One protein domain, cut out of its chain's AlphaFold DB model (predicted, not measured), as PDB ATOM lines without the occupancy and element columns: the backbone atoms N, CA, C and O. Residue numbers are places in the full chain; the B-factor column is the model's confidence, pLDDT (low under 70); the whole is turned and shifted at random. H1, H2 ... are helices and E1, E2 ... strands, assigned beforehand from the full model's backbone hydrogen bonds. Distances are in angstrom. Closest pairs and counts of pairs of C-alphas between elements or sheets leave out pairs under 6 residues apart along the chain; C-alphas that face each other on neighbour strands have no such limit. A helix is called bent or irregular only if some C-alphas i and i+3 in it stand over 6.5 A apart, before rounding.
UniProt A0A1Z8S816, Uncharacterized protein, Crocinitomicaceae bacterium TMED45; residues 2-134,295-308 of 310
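AT A GLANCE: This is residues 2 to 134 and 295 to 308 of the 310 residues of an uncharacterized protein of Crocinitomicaceae bacterium TMED45 (UniProt A0A1Z8S816). A strongly curled sheet of five strands makes the core, folded back on itself like part of a barrel, with E1 and E4 in one leaf, E5 and E2 in the other and E3 as the hinge. H2 packs over E1 with the short H3 next to it, H1 lies at the sheet's E2 edge, and a small separate hairpin of E6 and E7 lies off the E5 side, tied by a short pairing to the long link between E2 and E3. The printed part has 147 residues with three named helices and seven named strands, in the order H1 H2 E1 E2 E3 E4 H3 E5 E6 E7, and its class is mixed, helices and strands. The large sheet is mixed, in the order E1 E4 E3 E5 E2, and the small one is antiparallel. The whole is compact, with a radius of gyration of the C-alphas of 15.5 A, and rounded, with spans of 46 by 37 by 35 A.

IN THESE COORDINATES: H1, residues 2 to 11, begins at C-alpha 2 (23.952, 47.470, 3.137) and is 14.4 A long. H2, residues 24 to 33, is also 14.4 A long. E1 is residues 39 to 43, 13.5 A, and E2 is residues 47 to 49. E3, residues 70 to 78, is 24.1 A long and begins at C-alpha 70 (52.172, 36.764, 1.700). E4, residues 84 to 94, is 23.4 A long and bends by 70 degrees at residue 88. H3, residues 95 to 100, is 8.8 A long. E5, residues 121 to 132, is 22.9 A long and bends by 89 degrees at residue 127. E6 is residues 295 to 298 and E7 is residues 304 to 307, ending at C-alpha 307 (61.833, 47.309, 7.395).

HOW THE PARTS SIT: The five-strand sheet is a folded sheet, one sheet bent back into two leaves that face each other, with 14 pairs of C-alphas within 11 A between E1 E4 and E5 E2. It is strongly twisted, and E1 and E2 are its edge strands. E1 and E4 are antiparallel, with N 42 and O 91 at 2.8 A. E3 and E4 form a hairpin, with N 92 and O 72 at 2.8 A. E3 and E5 are parallel at 28 degrees, with N 77 and O 130 at 2.8 A. E5 and E2 are antiparallel, with N 48 and O 131 at 2.9 A. Across the fold, the closest C-alphas of E4 and E5, those of Gly 89 and Ser 130, are 6.1 A apart. H2 is on the sheet, over E1, at a height over the sheet of 9.2 A, with only just enough C-alphas of the sheet, 6, for its local plane. On the local plane it runs slantwise to E1 at 46 degrees. H2 and H3 touch at a steep tilt of 47 degrees, opposite ways, their closest C-alphas being Ala 32 and Val 95, 5.1 A. H3 only grazes the sheet with residues 95 to 98, and H1 only grazes it with residues 3 to 11. The closest C-alphas of H1 and E2, those of Asn 4 and Ile 48, are 5.7 A apart. E6 and E7 form a hairpin, with N 305 and O 297 at 2.8 A. E5 and E6 are near each other, with 5 pairs of C-alphas within 10 A. Residues 58 to 59 pair in parallel with residues 304 to 305 of E7. In H1, H2 and H3 every O i to N i+4 pair is within hydrogen-bond range.

THE WHOLE: The two C-alphas farthest apart, those of Asp 110 and Ser 300, are 47.6 A apart. Residues 135 to 294 are not printed, and C-alphas 134 and 295 are 30.2 A apart across this cut. The links H1 to H2, E2 to E3 and H3 to E5 are long. The mean pLDDT of the printed part is 86.2; residues 110 to 119, 295 to 298, 301 to 302 and 307 to 308 are under 70.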
ATOM      1  N   GLU A   2      24.241  46.554   4.272       86.88
ATOM      2  CA  GLU A   2      23.952  47.470   3.137       86.88
ATOM      3  C   GLU A   2      24.518  48.887   3.312       86.88
ATOM      4  O   GLU A   2      25.114  49.427   2.390       86.88
ATOM      5  N   GLU A   3      24.390  49.471   4.504       91.44
ATOM      6  CA  GLU A   3      24.949  50.798   4.813       91.44
ATOM      7  C   GLU A   3      26.475  50.832   4.656       91.44
ATOM      8  O   GLU A   3      27.013  51.741   4.032       91.44
ATOM      9  N   ASN A   4      27.171  49.805   5.157       93.38
ATOM     10  CA  ASN A   4      28.623  49.672   5.022       93.38
ATOM     11  C   ASN A   4      29.032  49.509   3.553       93.38
ATOM     12  O   ASN A   4      30.010  50.105   3.116       93.38
ATOM     13  N   TRP A   5      28.264  48.741   2.774       94.56
ATOM     14  CA  TRP A   5      28.480  48.603   1.337       94.56
ATOM     15  C   TRP A   5      28.289  49.934   0.598       94.56
ATOM     16  O   TRP A   5      29.132  50.313  -0.212       94.56
ATOM     17  N   ALA A   6      27.216  50.668   0.902       94.88
ATOM     18  CA  ALA A   6      26.964  51.986   0.324       94.88
ATOM     19  C   ALA A   6      28.075  52.985   0.689       94.88
ATOM     20  O   ALA A   6      28.535  53.734  -0.174       94.88
ATOM     21  N   ASN A   7      28.549  52.953   1.938       95.44
ATOM     22  CA  ASN A   7      29.685  53.748   2.395       95.44
ATOM     23  C   ASN A   7      30.982  53.371   1.661       95.44
ATOM     24  O   ASN A   7      31.678  54.248   1.164       95.44
ATOM     25  N   LEU A   8      31.280  52.079   1.506       96.12
ATOM     26  CA  LEU A   8      32.451  51.645   0.749       96.12
ATOM     27  C   LEU A   8      32.360  52.075  -0.719       96.12
ATOM     28  O   LEU A   8      33.357  52.529  -1.268       96.12
ATOM     29  N   LYS A   9      31.184  51.986  -1.351       96.38
ATOM     30  CA  LYS A   9      31.001  52.402  -2.750       96.38
ATOM     31  C   LYS A   9      31.131  53.904  -2.966       96.38
ATOM     32  O   LYS A   9      31.533  54.295  -4.058       96.38
ATOM     33  N   SER A  10      30.818  54.736  -1.973       96.19
ATOM     34  CA  SER A  10      31.055  56.180  -2.089       96.19
ATOM     35  C   SER A  10      32.543  56.534  -1.999       96.19
ATOM     36  O   SER A  10      32.964  57.511  -2.613       96.19
ATOM     37  N   ILE A  11      33.339  55.728  -1.286       95.25
ATOM     38  CA  ILE A  11      34.795  55.896  -1.149       95.25
ATOM     39  C   ILE A  11      35.543  55.252  -2.328       95.25
ATOM     40  O   ILE A  11      36.482  55.826  -2.869       95.25
ATOM     41  N   CYS A  12      35.118  54.057  -2.733       95.19
ATOM     42  CA  CYS A  12      35.733  53.214  -3.751       95.19
ATOM     43  C   CYS A  12      34.659  52.766  -4.766       95.19
ATOM     44  O   CYS A  12      34.100  51.666  -4.657       95.19
ATOM     45  N   PRO A  13      34.330  53.607  -5.771       95.19
ATOM     46  CA  PRO A  13      33.250  53.332  -6.722       95.19
ATOM     47  C   PRO A  13      33.444  52.063  -7.555       95.19
ATOM     48  O   PRO A  13      32.463  51.492  -8.031       95.19
ATOM     49  N   TRP A  14      34.679  51.585  -7.709       93.44
ATOM     50  CA  TRP A  14      35.005  50.346  -8.422       93.44
ATOM     51  C   TRP A  14      34.976  49.092  -7.534       93.44
ATOM     52  O   TRP A  14      35.213  47.996  -8.037       93.44
ATOM     53  N   ALA A  15      34.646  49.207  -6.240       95.81
ATOM     54  CA  ALA A  15      34.484  48.038  -5.381       95.81
ATOM     55  C   ALA A  15      33.433  47.069  -5.957       95.81
ATOM     56  O   ALA A  15      32.372  47.489  -6.452       95.81
ATOM     57  N   LYS A  16      33.732  45.770  -5.869       95.50
ATOM     58  CA  LYS A  16      32.853  44.655  -6.249       95.50
ATOM     59  C   LYS A  16      32.270  44.014  -4.989       95.50
ATOM     60  O   LYS A  16      32.892  44.053  -3.929       95.50
ATOM     61  N   ARG A  17      31.065  43.450  -5.096       93.69
ATOM     62  CA  ARG A  17      30.361  42.837  -3.963       93.69
ATOM     63  C   ARG A  17      30.287  41.327  -4.124       93.69
ATOM     64  O   ARG A  17      29.634  40.843  -5.042       93.69
ATOM     65  N   THR A  18      30.834  40.611  -3.150       91.88
ATOM     66  CA  THR A  18      30.586  39.180  -2.959       91.88
ATOM     67  C   THR A  18      29.414  39.011  -1.996       91.88
ATOM     68  O   THR A  18      29.458  39.480  -0.859       91.88
ATOM     69  N   HIS A  19      28.326  38.392  -2.451       90.62
ATOM     70  CA  HIS A  19      27.122  38.172  -1.648       90.62
ATOM     71  C   HIS A  19      26.458  36.843  -2.018       90.62
ATOM     72  O   HIS A  19      26.619  36.365  -3.137       90.62
ATOM     73  N   GLY A  20      25.720  36.248  -1.076       87.44
ATOM     74  CA  GLY A  20      25.030  34.969  -1.280       87.44
ATOM     75  C   GLY A  20      25.950  33.742  -1.318       87.44
ATOM     76  O   GLY A  20      25.481  32.648  -1.608       87.44
ATOM     77  N   VAL A  21      27.241  33.912  -1.019       88.44
ATOM     78  CA  VAL A  21      28.208  32.816  -0.911       88.44
ATOM     79  C   VAL A  21      28.264  32.353   0.541       88.44
ATOM     80  O   VAL A  21      28.454  33.167   1.444       88.44
ATOM     81  N   LEU A  22      28.059  31.056   0.761       83.81
ATOM     82  CA  LEU A  22      28.141  30.423   2.075       83.81
ATOM     83  C   LEU A  22      29.532  29.817   2.258       83.81
ATOM     84  O   LEU A  22      30.021  29.157   1.348       83.81
ATOM     85  N   GLY A  23      30.126  30.014   3.435       82.94
ATOM     86  CA  GLY A  23      31.487  29.565   3.734       82.94
ATOM     87  C   GLY A  23      32.527  30.670   3.548       82.94
ATOM     88  O   GLY A  23      32.406  31.531   2.671       82.94
ATOM     89  N   SER A  24      33.527  30.685   4.428       82.69
ATOM     90  CA  SER A  24      34.577  31.707   4.402       82.69
ATOM     91  C   SER A  24      35.562  31.449   3.262       82.69
ATOM     92  O   SER A  24      35.980  32.398   2.598       82.69
ATOM     93  N   ASP A  25      35.927  30.186   3.018       86.69
ATOM     94  CA  ASP A  25      36.838  29.813   1.930       86.69
ATOM     95  C   ASP A  25      36.202  30.118   0.570       86.69
ATOM     96  O   ASP A  25      36.789  30.826  -0.255       86.69
ATOM     97  N   ALA A  26      34.944  29.705   0.392       90.75
ATOM     98  CA  ALA A  26      34.167  29.998  -0.807       90.75
ATOM     99  C   ALA A  26      34.043  31.509  -1.073       90.75
ATOM    100  O   ALA A  26      34.175  31.953  -2.219       90.75
ATOM    101  N   ALA A  27      33.832  32.320  -0.029       91.62
ATOM    102  CA  ALA A  27      33.762  33.774  -0.162       91.62
ATOM    103  C   ALA A  27      35.101  34.381  -0.613       91.62
ATOM    104  O   ALA A  27      35.110  35.208  -1.530       91.62
ATOM    105  N   HIS A  28      36.230  33.953  -0.036       92.25
ATOM    106  CA  HIS A  28      37.555  34.410  -0.470       92.25
ATOM    107  C   HIS A  28      37.848  34.011  -1.921       92.25
ATOM    108  O   HIS A  28      38.290  34.852  -2.707       92.25
ATOM    109  N   LYS A  29      37.543  32.765  -2.309       94.44
ATOM    110  CA  LYS A  29      37.722  32.284  -3.688       94.44
ATOM    111  C   LYS A  29      36.865  33.046  -4.683       94.44
ATOM    112  O   LYS A  29      37.355  33.398  -5.751       94.44
ATOM    113  N   LYS A  30      35.623  33.380  -4.324       95.88
ATOM    114  CA  LYS A  30      34.773  34.224  -5.170       95.88
ATOM    115  C   LYS A  30      35.389  35.611  -5.383       95.88
ATOM    116  O   LYS A  30      35.432  36.074  -6.518       95.88
ATOM    117  N   CYS A  31      35.925  36.238  -4.332       95.62
ATOM    118  CA  CYS A  31      36.652  37.505  -4.466       95.62
ATOM    119  C   CYS A  31      37.885  37.379  -5.379       95.62
ATOM    120  O   CYS A  31      38.116  38.259  -6.202       95.62
ATOM    121  N   ALA A  32      38.647  36.287  -5.259       96.00
ATOM    122  CA  ALA A  32      39.823  36.033  -6.091       96.00
ATOM    123  C   ALA A  32      39.460  35.849  -7.573       96.00
ATOM    124  O   ALA A  32      40.095  36.455  -8.430       96.00
ATOM    125  N   MET A  33      38.411  35.074  -7.873       96.25
ATOM    126  CA  MET A  33      37.919  34.861  -9.244       96.25
ATOM    127  C   MET A  33      37.385  36.142  -9.895       96.25
ATOM    128  O   MET A  33      37.463  36.285 -11.111       96.25
ATOM    129  N   ASP A  34      36.840  37.067  -9.100       95.69
ATOM    130  CA  ASP A  34      36.331  38.352  -9.587       95.69
ATOM    131  C   ASP A  34      37.432  39.431  -9.699       95.69
ATOM    132  O   ASP A  34      37.156  40.544 -10.164       95.69
ATOM    133  N   SER A  35      38.664  39.139  -9.265       96.19
ATOM    134  CA  SER A  35      39.808  40.052  -9.361       96.19
ATOM    135  C   SER A  35      40.316  40.169 -10.800       96.19
ATOM    136  O   SER A  35      40.383  39.189 -11.532       96.19
ATOM    137  N   GLU A  36      40.722  41.375 -11.192       95.38
ATOM    138  CA  GLU A  36      41.337  41.667 -12.502       95.38
ATOM    139  C   GLU A  36      42.857  41.903 -12.390       95.38
ATOM    140  O   GLU A  36      43.514  42.280 -13.355       95.38
ATOM    141  N   THR A  37      43.414  41.703 -11.195       95.31
ATOM    142  CA  THR A  37      44.817  41.951 -10.834       95.31
ATOM    143  C   THR A  37      45.385  40.771 -10.052       95.31
ATOM    144  O   THR A  37      44.626  40.039  -9.418       95.31
ATOM    145  N   ASP A  38      46.714  40.632 -10.000       95.19
ATOM    146  CA  ASP A  38      47.408  39.538  -9.285       95.19
ATOM    147  C   ASP A  38      47.134  39.507  -7.775       95.19
ATOM    148  O   ASP A  38      47.339  38.495  -7.099       95.19
ATOM    149  N   ARG A  39      46.671  40.634  -7.230       95.69
ATOM    150  CA  ARG A  39      46.245  40.772  -5.842       95.69
ATOM    151  C   ARG A  39      44.898  41.460  -5.757       95.69
ATOM    152  O   ARG A  39      44.611  42.327  -6.575       95.69
ATOM    153  N   PHE A  40      44.124  41.158  -4.723       95.81
ATOM    154  CA  PHE A  40      42.876  41.861  -4.429       95.81
ATOM    155  C   PHE A  40      42.795  42.271  -2.962       95.81
ATOM    156  O   PHE A  40      43.376  41.626  -2.088       95.81
ATOM    157  N   ILE A  41      42.043  43.338  -2.691       95.81
ATOM    158  CA  ILE A  41      41.723  43.774  -1.333       95.81
ATOM    159  C   ILE A  41      40.333  43.259  -0.965       95.81
ATOM    160  O   ILE A  41      39.359  43.552  -1.656       95.81
ATOM    161  N   SER A  42      40.235  42.519   0.136       95.31
ATOM    162  CA  SER A  42      38.958  42.157   0.747       95.31
ATOM    163  C   SER A  42      38.635  43.093   1.907       95.31
ATOM    164  O   SER A  42      39.506  43.424   2.716       95.31
ATOM    165  N   VAL A  43      37.361  43.457   2.013       95.12
ATOM    166  CA  VAL A  43      36.784  44.183   3.146       95.12
ATOM    167  C   VAL A  43      35.609  43.360   3.651       95.12
ATOM    168  O   VAL A  43      34.710  43.034   2.872       95.12
ATOM    169  N   ASP A  44      35.617  43.023   4.935       92.06
ATOM    170  CA  ASP A  44      34.525  42.257   5.532       92.06
ATOM    171  C   ASP A  44      33.228  43.090   5.552       92.06
ATOM    172  O   ASP A  44      33.241  44.311   5.719       92.06
ATOM    173  N   GLY A  45      32.077  42.446   5.329       92.00
ATOM    174  CA  GLY A  45      30.797  43.144   5.105       92.00
ATOM    175  C   GLY A  45      30.242  43.905   6.319       92.00
ATOM    176  O   GLY A  45      29.286  44.682   6.195       92.00
ATOM    177  N   ASP A  46      30.814  43.677   7.497       92.31
ATOM    178  CA  ASP A  46      30.556  44.392   8.742       92.31
ATOM    179  C   ASP A  46      31.600  45.479   9.043       92.31
ATOM    180  O   ASP A  46      31.476  46.153  10.060       92.31
ATOM    181  N   ASN A  47      32.541  45.765   8.140       94.69
ATOM    182  CA  ASN A  47      33.521  46.830   8.335       94.69
ATOM    183  C   ASN A  47      33.079  48.175   7.740       94.69
ATOM    184  O   ASN A  47      32.477  48.240   6.670       94.69
ATOM    185  N   ILE A  48      33.443  49.263   8.421       95.94
ATOM    186  CA  ILE A  48      33.461  50.627   7.877       95.94
ATOM    187  C   ILE A  48      34.923  50.998   7.622       95.94
ATOM    188  O   ILE A  48      35.740  50.977   8.546       95.94
ATOM    189  N   VAL A  49      35.266  51.308   6.371       95.94
ATOM    190  CA  VAL A  49      36.645  51.599   5.949       95.94
ATOM    191  C   VAL A  49      36.968  53.074   6.163       95.94
ATOM    192  O   VAL A  49      36.182  53.954   5.820       95.94
ATOM    193  N   ASN A  50      38.150  53.356   6.703       95.00
ATOM    194  CA  ASN A  50      38.701  54.702   6.752       95.00
ATOM    195  C   ASN A  50      39.201  55.092   5.347       95.00
ATOM    196  O   ASN A  50      40.099  54.415   4.846       95.00
ATOM    197  N   PRO A  51      38.705  56.183   4.729       94.31
ATOM    198  CA  PRO A  51      39.132  56.601   3.390       94.31
ATOM    199  C   PRO A  51      40.650  56.750   3.228       94.31
ATOM    200  O   PRO A  51      41.171  56.418   2.169       94.31
ATOM    201  N   ARG A  52      41.369  57.134   4.298       91.62
ATOM    202  CA  ARG A  52      42.842  57.256   4.298       91.62
ATOM    203  C   ARG A  52      43.570  55.960   3.949       91.62
ATOM    204  O   ARG A  52      44.748  55.994   3.607       91.62
ATOM    205  N   PHE A  53      42.892  54.818   4.052       93.38
ATOM    206  CA  PHE A  53      43.411  53.548   3.562       93.38
ATOM    207  C   PHE A  53      43.831  53.641   2.092       93.38
ATOM    208  O   PHE A  53      44.925  53.213   1.740       93.38
ATOM    209  N   PHE A  54      42.996  54.255   1.249       90.75
ATOM    210  CA  PHE A  54      43.237  54.348  -0.191       90.75
ATOM    211  C   PHE A  54      44.316  55.375  -0.561       90.75
ATOM    212  O   PHE A  54      44.839  55.324  -1.669       90.75
ATOM    213  N   ASP A  55      44.702  56.241   0.379       88.88
ATOM    214  CA  ASP A  55      45.825  57.175   0.233       88.88
ATOM    215  C   ASP A  55      47.167  56.546   0.659       88.88
ATOM    216  O   ASP A  55      48.219  57.182   0.584       88.88
ATOM    217  N   THR A  56      47.146  55.311   1.168       86.62
ATOM    218  CA  THR A  56      48.333  54.668   1.734       86.62
ATOM    219  C   THR A  56      49.192  54.041   0.637       86.62
ATOM    220  O   THR A  56      48.736  53.185  -0.118       86.62
ATOM    221  N   VAL A  57      50.473  54.418   0.601       86.50
ATOM    222  CA  VAL A  57      51.506  53.776  -0.222       86.50
ATOM    223  C   VAL A  57      52.451  53.010   0.691       86.50
ATOM    224  O   VAL A  57      52.944  53.559   1.680       86.50
ATOM    225  N   ILE A  58      52.691  51.747   0.351       84.75
ATOM    226  CA  ILE A  58      53.509  50.830   1.140       84.75
ATOM    227  C   ILE A  58      54.684  50.389   0.292       84.75
ATOM    228  O   ILE A  58      54.497  49.869  -0.808       84.75
ATOM    229  N   ASP A  59      55.879  50.588   0.830       84.69
ATOM    230  CA  ASP A  59      57.126  50.197   0.197       84.69
ATOM    231  C   ASP A  59      57.724  48.980   0.916       84.69
ATOM    232  O   ASP A  59      58.035  49.032   2.109       84.69
ATOM    233  N   PHE A  60      57.850  47.878   0.174       84.81
ATOM    234  CA  PHE A  60      58.469  46.627   0.623       84.81
ATOM    235  C   PHE A  60      59.881  46.430   0.058       84.81
ATOM    236  O   PHE A  60      60.463  45.370   0.268       84.81
ATOM    237  N   SER A  61      60.447  47.406  -0.661       83.31
ATOM    238  CA  SER A  61      61.763  47.266  -1.305       83.31
ATOM    239  C   SER A  61      62.910  47.003  -0.322       83.31
ATOM    240  O   SER A  61      63.910  46.400  -0.705       83.31
ATOM    241  N   GLU A  62      62.753  47.399   0.945       79.56
ATOM    242  CA  GLU A  62      63.718  47.166   2.029       79.56
ATOM    243  C   GLU A  62      63.326  46.009   2.974       79.56
ATOM    244  O   GLU A  62      64.018  45.746   3.962       79.56
ATOM    245  N   ALA A  63      62.222  45.314   2.694       78.00
ATOM    246  CA  ALA A  63      61.737  44.205   3.503       78.00
ATOM    247  C   ALA A  63      62.135  42.861   2.880       78.00
ATOM    248  O   ALA A  63      61.909  42.610   1.699       78.00
ATOM    249  N   ASP A  64      62.670  41.957   3.699       82.00
ATOM    250  CA  ASP A  64      62.922  40.567   3.301       82.00
ATOM    251  C   ASP A  64      61.618  39.754   3.399       82.00
ATOM    252  O   ASP A  64      61.393  39.008   4.354       82.00
ATOM    253  N   VAL A  65      60.689  39.998   2.466       82.44
ATOM    254  CA  VAL A  65      59.358  39.368   2.438       82.44
ATOM    255  C   VAL A  65      59.002  38.848   1.047       82.44
ATOM    256  O   VAL A  65      59.172  39.521   0.035       82.44
ATOM    257  N   ASN A  66      58.422  37.647   0.987       86.00
ATOM    258  CA  ASN A  66      57.899  37.089  -0.258       86.00
ATOM    259  C   ASN A  66      56.443  37.529  -0.472       86.00
ATOM    260  O   ASN A  66      55.516  36.872   0.011       86.00
ATOM    261  N   LEU A  67      56.224  38.622  -1.206       86.75
ATOM    262  CA  LEU A  67      54.876  39.146  -1.446       86.75
ATOM    263  C   LEU A  67      53.970  38.185  -2.226       86.75
ATOM    264  O   LEU A  67      52.773  38.157  -1.946       86.75
ATOM    265  N   GLU A  68      54.500  37.364  -3.138       85.38
ATOM    266  CA  GLU A  68      53.699  36.421  -3.942       85.38
ATOM    267  C   GLU A  68      52.923  35.426  -3.073       85.38
ATOM    268  O   GLU A  68      51.815  35.021  -3.422       85.38
ATOM    269  N   LYS A  69      53.487  35.065  -1.916       84.50
ATOM    270  CA  LYS A  69      52.898  34.107  -0.970       84.50
ATOM    271  C   LYS A  69      52.440  34.741   0.339       84.50
ATOM    272  O   LYS A  69      52.039  34.020   1.247       84.50
ATOM    273  N   SER A  70      52.522  36.066   0.461       89.44
ATOM    274  CA  SER A  70      52.172  36.764   1.700       89.44
ATOM    275  C   SER A  70      50.821  37.456   1.610       89.44
ATOM    276  O   SER A  70      50.516  38.129   0.622       89.44
ATOM    277  N   VAL A  71      50.039  37.358   2.680       91.50
ATOM    278  CA  VAL A  71      48.792  38.109   2.859       91.50
ATOM    279  C   VAL A  71      49.089  39.341   3.700       91.50
ATOM    280  O   VAL A  71      49.568  39.232   4.826       91.50
ATOM    281  N   ILE A  72      48.790  40.524   3.174       91.94
ATOM    282  CA  ILE A  72      48.955  41.768   3.929       91.94
ATOM    283  C   ILE A  72      47.668  42.017   4.713       91.94
ATOM    284  O   ILE A  72      46.581  41.930   4.144       91.94
ATOM    285  N   SER A  73      47.774  42.296   6.009       91.75
ATOM    286  CA  SER A  73      46.624  42.352   6.915       91.75
ATOM    287  C   SER A  73      46.638  43.618   7.767       91.75
ATOM    288  O   SER A  73      47.548  43.820   8.573       91.75
ATOM    289  N   TRP A  74      45.572  44.412   7.648       92.50
ATOM    290  CA  TRP A  74      45.261  45.543   8.520       92.50
ATOM    291  C   TRP A  74      44.100  45.171   9.430       92.50
ATOM    292  O   TRP A  74      43.010  44.817   8.972       92.50
ATOM    293  N   SER A  75      44.332  45.273  10.735       91.19
ATOM    294  CA  SER A  75      43.302  44.952  11.724       91.19
ATOM    295  C   SER A  75      42.176  45.993  11.689       91.19
ATOM    296  O   SER A  75      42.386  47.156  11.333       91.19
ATOM    297  N   GLY A  76      40.968  45.581  12.062       93.31
ATOM    298  CA  GLY A  76      39.883  46.509  12.364       93.31
ATOM    299  C   GLY A  76      39.866  46.874  13.848       93.31
ATOM    300  O   GLY A  76      40.287  46.083  14.692       93.31
ATOM    301  N   VAL A  77      39.370  48.066  14.176       95.69
ATOM    302  CA  VAL A  77      39.014  48.428  15.554       95.69
ATOM    303  C   VAL A  77      37.634  47.855  15.843       95.69
ATOM    304  O   VAL A  77      36.648  48.267  15.231       95.69
ATOM    305  N   ASN A  78      37.546  46.894  16.757       97.12
ATOM    306  CA  ASN A  78      36.271  46.300  17.132       97.12
ATOM    307  C   ASN A  78      35.405  47.320  17.891       97.12
ATOM    308  O   ASN A  78      35.801  47.821  18.943       97.12
ATOM    309  N   SER A  79      34.220  47.632  17.359       96.56
ATOM    310  CA  SER A  79      33.323  48.646  17.938       96.56
ATOM    311  C   SER A  79      32.762  48.257  19.311       96.56
ATOM    312  O   SER A  79      32.437  49.136  20.115       96.56
ATOM    313  N   ILE A  80      32.696  46.957  19.620       97.75
ATOM    314  CA  ILE A  80      32.159  46.444  20.882       97.75
ATOM    315  C   ILE A  80      33.139  46.620  22.024       97.75
ATOM    316  O   ILE A  80      32.732  47.095  23.077       97.75
ATOM    317  N   ASN A  81      34.412  46.271  21.847       97.56
ATOM    318  CA  ASN A  81      35.367  46.201  22.961       97.56
ATOM    319  C   ASN A  81      36.657  47.011  22.759       97.56
ATOM    320  O   ASN A  81      37.455  47.120  23.687       97.56
ATOM    321  N   GLY A  82      36.852  47.621  21.588       96.38
ATOM    322  CA  GLY A  82      38.038  48.419  21.272       96.38
ATOM    323  C   GLY A  82      39.295  47.598  20.963       96.38
ATOM    324  O   GLY A  82      40.366  48.183  20.790       96.38
ATOM    325  N   LEU A  83      39.197  46.266  20.883       96.12
ATOM    326  CA  LEU A  83      40.319  45.416  20.489       96.12
ATOM    327  C   LEU A  83      40.713  45.662  19.028       96.12
ATOM    328  O   LEU A  83      39.859  45.817  18.153       96.12
ATOM    329  N   VAL A  84      42.017  45.622  18.764       93.69
ATOM    330  CA  VAL A  84      42.626  45.717  17.432       93.69
ATOM    331  C   VAL A  84      43.442  44.453  17.185       93.69
ATOM    332  O   VAL A  84      44.554  44.282  17.685       93.69
ATOM    333  N   TYR A  85      42.856  43.513  16.447       89.44
ATOM    334  CA  TYR A  85      43.482  42.241  16.084       89.44
ATOM    335  C   TYR A  85      42.811  41.637  14.844       89.44
ATOM    336  O   TYR A  85      41.974  42.277  14.216       89.44
ATOM    337  N   GLY A  86      43.173  40.399  14.490       81.19
ATOM    338  CA  GLY A  86      42.622  39.662  13.344       81.19
ATOM    339  C   GLY A  86      41.167  39.194  13.506       81.19
ATOM    340  O   GLY A  86      40.866  38.048  13.185       81.19
ATOM    341  N   ASN A  87      40.280  40.040  14.030       81.88
ATOM    342  CA  ASN A  87      38.829  39.869  13.991       81.88
ATOM    343  C   ASN A  87      38.277  40.931  13.052       81.88
ATOM    344  O   ASN A  87      38.263  42.112  13.385       81.88
ATOM    345  N   GLY A  88      37.905  40.499  11.854       83.69
ATOM    346  CA  GLY A  88      37.597  41.406  10.764       83.69
ATOM    347  C   GLY A  88      38.836  42.124  10.216       83.69
ATOM    348  O   GLY A  88      39.977  41.855  10.614       83.69
ATOM    349  N   GLY A  89      38.609  43.079   9.322       91.38
ATOM    350  CA  GLY A  89      39.630  44.026   8.884       91.38
ATOM    351  C   GLY A  89      39.688  44.187   7.375       91.38
ATOM    352  O   GLY A  89      38.729  43.917   6.651       91.38
ATOM    353  N   ILE A  90      40.843  44.656   6.916       94.75
ATOM    354  CA  ILE A  90      41.164  44.777   5.497       94.75
ATOM    355  C   ILE A  90      42.344  43.857   5.229       94.75
ATOM    356  O   ILE A  90      43.303  43.824   6.004       94.75
ATOM    357  N   LYS A  91      42.284  43.099   4.139       94.31
ATOM    358  CA  LYS A  91      43.358  42.177   3.763       94.31
ATOM    359  C   LYS A  91      43.647  42.304   2.278       94.31
ATOM    360  O   LYS A  91      42.722  42.452   1.488       94.31
ATOM    361  N   CYS A  92      44.919  42.249   1.906       94.88
ATOM    362  CA  CYS A  92      45.369  42.214   0.521       94.88
ATOM    363  C   CYS A  92      45.995  40.852   0.229       94.88
ATOM    364  O   CYS A  92      47.035  40.489   0.792       94.88
ATOM    365  N   TRP A  93      45.360  40.120  -0.673       94.94
ATOM    366  CA  TRP A  93      45.616  38.714  -0.941       94.94
ATOM    367  C   TRP A  93      46.256  38.519  -2.311       94.94
ATOM    368  O   TRP A  93      45.813  39.173  -3.254       94.94
ATOM    369  N   PRO A  94      47.220  37.597  -2.467       95.38
ATOM    370  CA  PRO A  94      47.583  37.077  -3.780       95.38
ATOM    371  C   PRO A  94      46.441  36.208  -4.333       95.38
ATOM    372  O   PRO A  94      45.958  35.313  -3.638       95.38
ATOM    373  N   VAL A  95      46.015  36.452  -5.575       95.56
ATOM    374  CA  VAL A  95      44.883  35.741  -6.202       95.56
ATOM    375  C   VAL A  95      45.144  34.244  -6.278       95.56
ATOM    376  O   VAL A  95      44.347  33.466  -5.761       95.56
ATOM    377  N   GLN A  96      46.276  33.840  -6.867       93.44
ATOM    378  CA  GLN A  96      46.585  32.422  -7.065       93.44
ATOM    379  C   GLN A  96      46.661  31.671  -5.731       93.44
ATOM    380  O   GLN A  96      46.076  30.606  -5.578       93.44
ATOM    381  N   TYR A  97      47.275  32.292  -4.722       91.00
ATOM    382  CA  TYR A  97      47.357  31.730  -3.379       91.00
ATOM    383  C   TYR A  97      45.973  31.457  -2.760       91.00
ATOM    384  O   TYR A  97      45.765  30.409  -2.155       91.00
ATOM    385  N   VAL A  98      45.003  32.361  -2.950       91.69
ATOM    386  CA  VAL A  98      43.619  32.178  -2.474       91.69
ATOM    387  C   VAL A  98      42.863  31.107  -3.262       91.69
ATOM    388  O   VAL A  98      42.013  30.418  -2.701       91.69
ATOM    389  N   LEU A  99      43.142  30.950  -4.556       92.44
ATOM    390  CA  LEU A  99      42.535  29.881  -5.354       92.44
ATOM    391  C   LEU A  99      43.034  28.496  -4.917       92.44
ATOM    392  O   LEU A  99      42.252  27.544  -4.920       92.44
ATOM    393  N   ASP A 100      44.295  28.410  -4.489       90.19
ATOM    394  CA  ASP A 100      44.952  27.154  -4.121       90.19
ATOM    395  C   ASP A 100      44.717  26.739  -2.658       90.19
ATOM    396  O   ASP A 100      44.813  25.553  -2.331       90.19
ATOM    397  N   MET A 101      44.407  27.686  -1.762       85.62
ATOM    398  CA  MET A 101      44.235  27.391  -0.336       85.62
ATOM    399  C   MET A 101      43.019  26.488  -0.054       85.62
ATOM    400  O   MET A 101      42.008  26.505  -0.769       85.62
ATOM    401  N   LYS A 102      43.108  25.718   1.035       83.31
ATOM    402  CA  LYS A 102      42.023  24.883   1.564       83.31
ATOM    403  C   LYS A 102      41.782  25.209   3.034       83.31
ATOM    404  O   LYS A 102      42.461  24.675   3.904       83.31
ATOM    405  N   THR A 103      40.853  26.120   3.308       77.38
ATOM    406  CA  THR A 103      40.588  26.619   4.670       77.38
ATOM    407  C   THR A 103      39.167  26.292   5.138       77.38
ATOM    408  O   THR A 103      38.306  25.953   4.328       77.38
ATOM    409  N   HIS A 104      38.905  26.426   6.446       74.00
ATOM    410  CA  HIS A 104      37.567  26.341   7.046       74.00
ATOM    411  C   HIS A 104      36.784  25.076   6.645       74.00
ATOM    412  O   HIS A 104      37.133  23.977   7.062       74.00
ATOM    413  N   GLU A 105      35.729  25.232   5.834       73.75
ATOM    414  CA  GLU A 105      34.823  24.167   5.407       73.75
ATOM    415  C   GLU A 105      35.494  23.061   4.578       73.75
ATOM    416  O   GLU A 105      34.936  21.974   4.448       73.75
ATOM    417  N   ILE A 106      36.681  23.328   4.024       77.81
ATOM    418  CA  ILE A 106      37.463  22.367   3.235       77.81
ATOM    419  C   ILE A 106      38.860  22.117   3.819       77.81
ATOM    420  O   ILE A 106      39.717  21.568   3.125       77.81
ATOM    421  N   ALA A 107      39.112  22.547   5.059       73.88
ATOM    422  CA  ALA A 107      40.385  22.306   5.728       73.88
ATOM    423  C   ALA A 107      40.646  20.798   5.886       73.88
ATOM    424  O   ALA A 107      39.764  20.039   6.293       73.88
ATOM    425  N   GLU A 108      41.871  20.377   5.563       75.69
ATOM    426  CA  GLU A 108      42.313  18.983   5.708       75.69
ATOM    427  C   GLU A 108      42.792  18.675   7.135       75.69
ATOM    428  O   GLU A 108      42.674  17.536   7.579       75.69
ATOM    429  N   ASP A 109      43.284  19.689   7.857       73.62
ATOM    430  CA  ASP A 109      43.673  19.590   9.265       73.62
ATOM    431  C   ASP A 109      42.522  19.987  10.202       73.62
ATOM    432  O   ASP A 109      41.785  20.944   9.948       73.62
ATOM    433  N   ASP A 110      42.392  19.265  11.317       69.19
ATOM    434  CA  ASP A 110      41.337  19.484  12.307       69.19
ATOM    435  C   ASP A 110      41.479  20.844  13.010       69.19
ATOM    436  O   ASP A 110      40.467  21.496  13.278       69.19
ATOM    437  N   GLY A 111      42.712  21.317  13.244       65.44
ATOM    438  CA  GLY A 111      42.971  22.623  13.860       65.44
ATOM    439  C   GLY A 111      42.520  23.801  12.985       65.44
ATOM    440  O   GLY A 111      41.957  24.785  13.481       65.44
ATOM    441  N   ALA A 112      42.672  23.669  11.664       66.62
ATOM    442  CA  ALA A 112      42.333  24.699  10.680       66.62
ATOM    443  C   ALA A 112      40.823  24.824  10.379       66.62
ATOM    444  O   ALA A 112      40.400  25.780   9.714       66.62
ATOM    445  N   LYS A 113      39.985  23.907  10.889       69.69
ATOM    446  CA  LYS A 113      38.516  23.962  10.734       69.69
ATOM    447  C   LYS A 113      37.889  25.154  11.458       69.69
ATOM    448  O   LYS A 113      36.866  25.677  11.014       69.69
ATOM    449  N   VAL A 114      38.500  25.592  12.563       62.38
ATOM    450  CA  VAL A 114      37.991  26.686  13.410       62.38
ATOM    451  C   VAL A 114      38.816  27.965  13.251       62.38
ATOM    452  O   VAL A 114      38.238  29.057  13.222       62.38
ATOM    453  N   ASP A 115      40.143  27.853  13.112       60.81
ATOM    454  CA  ASP A 115      41.044  28.993  12.925       60.81
ATOM    455  C   ASP A 115      42.195  28.667  11.956       60.81
ATOM    456  O   ASP A 115      43.070  27.864  12.256       60.81
ATOM    457  N   PHE A 116      42.217  29.334  10.802       64.19
ATOM    458  CA  PHE A 116      43.214  29.146   9.740       64.19
ATOM    459  C   PHE A 116      44.366  30.162   9.809       64.19
ATOM    460  O   PHE A 116      45.207  30.219   8.910       64.19
ATOM    461  N   CYS A 117      44.398  31.030  10.831       56.94
ATOM    462  CA  CYS A 117      45.375  32.120  10.883       56.94
ATOM    463  C   CYS A 117      46.839  31.657  11.026       56.94
ATOM    464  O   CYS A 117      47.738  32.485  10.874       56.94
ATOM    465  N   TRP A 118      47.066  30.364  11.270       54.91
ATOM    466  CA  TRP A 118      48.376  29.751  11.495       54.91
ATOM    467  C   TRP A 118      49.063  29.254  10.215       54.91
ATOM    468  O   TRP A 118      50.290  29.208  10.181       54.91
ATOM    469  N   ASP A 119      48.300  28.959   9.158       60.16
ATOM    470  CA  ASP A 119      48.830  28.343   7.927       60.16
ATOM    471  C   ASP A 119      49.232  29.359   6.852       60.16
ATOM    472  O   ASP A 119      49.853  29.011   5.844       60.16
ATOM    473  N   LEU A 120      48.872  30.632   7.041       70.94
ATOM    474  CA  LEU A 120      49.112  31.676   6.053       70.94
ATOM    475  C   LEU A 120      50.258  32.596   6.469       70.94
ATOM    476  O   LEU A 120      50.342  33.046   7.613       70.94
ATOM    477  N   ASN A 121      51.099  32.957   5.500       82.44
ATOM    478  CA  ASN A 121      52.184  33.906   5.718       82.44
ATOM    479  C   ASN A 121      51.639  35.343   5.779       82.44
ATOM    480  O   ASN A 121      51.538  36.042   4.770       82.44
ATOM    481  N   TYR A 122      51.222  35.772   6.967       85.81
ATOM    482  CA  TYR A 122      50.665  37.104   7.169       85.81
ATOM    483  C   TYR A 122      51.738  38.161   7.450       85.81
ATOM    484  O   TYR A 122      52.459  38.085   8.444       85.81
ATOM    485  N   ILE A 123      51.710  39.246   6.678       88.00
ATOM    486  CA  ILE A 123      52.369  40.508   7.024       88.00
ATOM    487  C   ILE A 123      51.351  41.367   7.778       88.00
ATOM    488  O   ILE A 123      50.414  41.918   7.195       88.00
ATOM    489  N   GLN A 124      51.509  41.441   9.098       86.62
ATOM    490  CA  GLN A 124      50.573  42.121   9.992       86.62
ATOM    491  C   GLN A 124      50.973  43.581  10.216       86.62
ATOM    492  O   GLN A 124      52.072  43.863  10.691       86.62
ATOM    493  N   PHE A 125      50.057  44.499   9.925       86.50
ATOM    494  CA  PHE A 125      50.247  45.929  10.149       86.50
ATOM    495  C   PHE A 125      49.752  46.326  11.543       86.50
ATOM    496  O   PHE A 125      48.821  45.719  12.086       86.50
ATOM    497  N   ASN A 126      50.388  47.346  12.122       83.81
ATOM    498  CA  ASN A 126      50.012  47.889  13.431       83.81
ATOM    499  C   ASN A 126      48.874  48.913  13.303       83.81
ATOM    500  O   ASN A 126      48.087  49.089  14.232       83.81
ATOM    501  N   GLU A 127      48.761  49.562  12.147       85.50
ATOM    502  CA  GLU A 127      47.688  50.483  11.812       85.50
ATOM    503  C   GLU A 127      46.362  49.751  11.582       85.50
ATOM    504  O   GLU A 127      46.293  48.707  10.925       85.50
ATOM    505  N   ALA A 128      45.283  50.367  12.068       90.50
ATOM    506  CA  ALA A 128      43.921  49.948  11.793       90.50
ATOM    507  C   ALA A 128      43.235  50.956  10.867       90.50
ATOM    508  O   ALA A 128      43.088  52.134  11.196       90.50
ATOM    509  N   PHE A 129      42.782  50.471   9.715       93.50
ATOM    510  CA  PHE A 129      42.125  51.281   8.686       93.50
ATOM    511  C   PHE A 129      40.625  51.000   8.561       93.50
ATOM    512  O   PHE A 129      39.983  51.427   7.605       93.50
ATOM    513  N   SER A 130      40.039  50.282   9.516       95.31
ATOM    514  CA  SER A 130      38.599  50.034   9.534       95.31
ATOM    515  C   SER A 130      38.059  49.901  10.952       95.31
ATOM    516  O   SER A 130      38.812  49.653  11.894       95.31
ATOM    517  N   GLN A 131      36.747  50.069  11.093       95.69
ATOM    518  CA  GLN A 131      35.993  49.730  12.296       95.69
ATOM    519  C   GLN A 131      35.120  48.510  12.014       95.69
ATOM    520  O   GLN A 131      34.445  48.474  10.987       95.69
ATOM    521  N   VAL A 132      35.123  47.530  12.914       95.94
ATOM    522  CA  VAL A 132      34.304  46.313  12.807       95.94
ATOM    523  C   VAL A 132      32.976  46.561  13.518       95.94
ATOM    524  O   VAL A 132      32.951  46.767  14.735       95.94
ATOM    525  N   MET A 133      31.879  46.543  12.765       95.44
ATOM    526  CA  MET A 133      30.511  46.865  13.198       95.44
ATOM    527  C   MET A 133      29.659  45.597  13.320       95.44
ATOM    528  O   MET A 133      28.577  45.463  12.737       95.44
ATOM    529  N   ASN A 134      30.158  44.638  14.093       94.62
ATOM    530  CA  ASN A 134      29.522  43.345  14.340       94.62
ATOM    531  C   ASN A 134      28.397  43.400  15.390       94.62
ATOM    532  O   ASN A 134      27.966  42.361  15.876       94.62
ATOM    533  N   VAL A 295      59.132  47.545  11.963       57.56
ATOM    534  CA  VAL A 295      59.125  48.993  12.174       57.56
ATOM    535  C   VAL A 295      58.500  49.648  10.951       57.56
ATOM    536  O   VAL A 295      59.003  49.513   9.836       57.56
ATOM    537  N   THR A 296      57.400  50.358  11.181       63.38
ATOM    538  CA  THR A 296      56.791  51.263  10.211       63.38
ATOM    539  C   THR A 296      57.507  52.609  10.316       63.38
ATOM    540  O   THR A 296      57.308  53.339  11.289       63.38
ATOM    541  N   GLU A 297      58.326  52.963   9.328       66.19
ATOM    542  CA  GLU A 297      58.836  54.332   9.189       66.19
ATOM    543  C   GLU A 297      57.995  55.102   8.171       66.19
ATOM    544  O   GLU A 297      57.434  54.528   7.238       66.19
ATOM    545  N   ARG A 298      57.892  56.421   8.352       68.81
ATOM    546  CA  ARG A 298      57.345  57.311   7.326       68.81
ATOM    547  C   ARG A 298      58.480  58.089   6.700       68.81
ATOM    548  O   ARG A 298      59.253  58.719   7.420       68.81
ATOM    549  N   ASP A 299      58.568  58.053   5.380       71.75
ATOM    550  CA  ASP A 299      59.534  58.883   4.671       71.75
ATOM    551  C   ASP A 299      59.089  60.353   4.604       71.75
ATOM    552  O   ASP A 299      58.012  60.732   5.078       71.75
ATOM    553  N   SER A 300      59.916  61.202   3.990       71.62
ATOM    554  CA  SER A 300      59.629  62.633   3.817       71.62
ATOM    555  C   SER A 300      58.382  62.927   2.971       71.62
ATOM    556  O   SER A 300      57.903  64.060   2.973       71.62
ATOM    557  N   GLN A 301      57.843  61.925   2.273       69.12
ATOM    558  CA  GLN A 301      56.634  61.995   1.452       69.12
ATOM    559  C   GLN A 301      55.422  61.353   2.152       69.12
ATOM    560  O   GLN A 301      54.324  61.340   1.600       69.12
ATOM    561  N   GLY A 302      55.596  60.842   3.376       67.56
ATOM    562  CA  GLY A 302      54.552  60.191   4.160       67.56
ATOM    563  C   GLY A 302      54.265  58.740   3.761       67.56
ATOM    564  O   GLY A 302      53.295  58.175   4.276       67.56
ATOM    565  N   ARG A 303      55.086  58.135   2.889       71.75
ATOM    566  CA  ARG A 303      54.979  56.718   2.508       71.75
ATOM    567  C   ARG A 303      55.360  55.840   3.682       71.75
ATOM    568  O   ARG A 303      56.280  56.167   4.430       71.75
ATOM    569  N   ILE A 304      54.661  54.723   3.822       72.56
ATOM    570  CA  ILE A 304      54.962  53.740   4.850       72.56
ATOM    571  C   ILE A 304      56.077  52.821   4.332       72.56
ATOM    572  O   ILE A 304      55.853  52.032   3.414       72.56
ATOM    573  N   ILE A 305      57.264  52.927   4.930       70.81
ATOM    574  CA  ILE A 305      58.402  52.042   4.673       70.81
ATOM    575  C   ILE A 305      58.371  50.913   5.699       70.81
ATOM    576  O   ILE A 305      58.430  51.161   6.907       70.81
ATOM    577  N   TYR A 306      58.309  49.676   5.207       72.69
ATOM    578  CA  TYR A 306      58.461  48.487   6.037       72.69
ATOM    579  C   TYR A 306      59.904  48.005   6.017       72.69
ATOM    580  O   TYR A 306      60.450  47.698   4.958       72.69
ATOM    581  N   LYS A 307      60.498  47.885   7.206       66.25
ATOM    582  CA  LYS A 307      61.833  47.309   7.395       66.25
ATOM    583  C   LYS A 307      61.742  46.015   8.191       66.25
ATOM    584  O   LYS A 307      61.062  45.958   9.220       66.25
ATOM    585  N   SER A 308      62.466  44.989   7.749       58.22
ATOM    586  CA  SER A 308      62.737  43.821   8.590       58.22
ATOM    587  C   SER A 308      63.618  44.256   9.764       58.22
ATOM    588  O   SER A 308      64.674  44.853   9.548       58.22
TER     589      SER A 308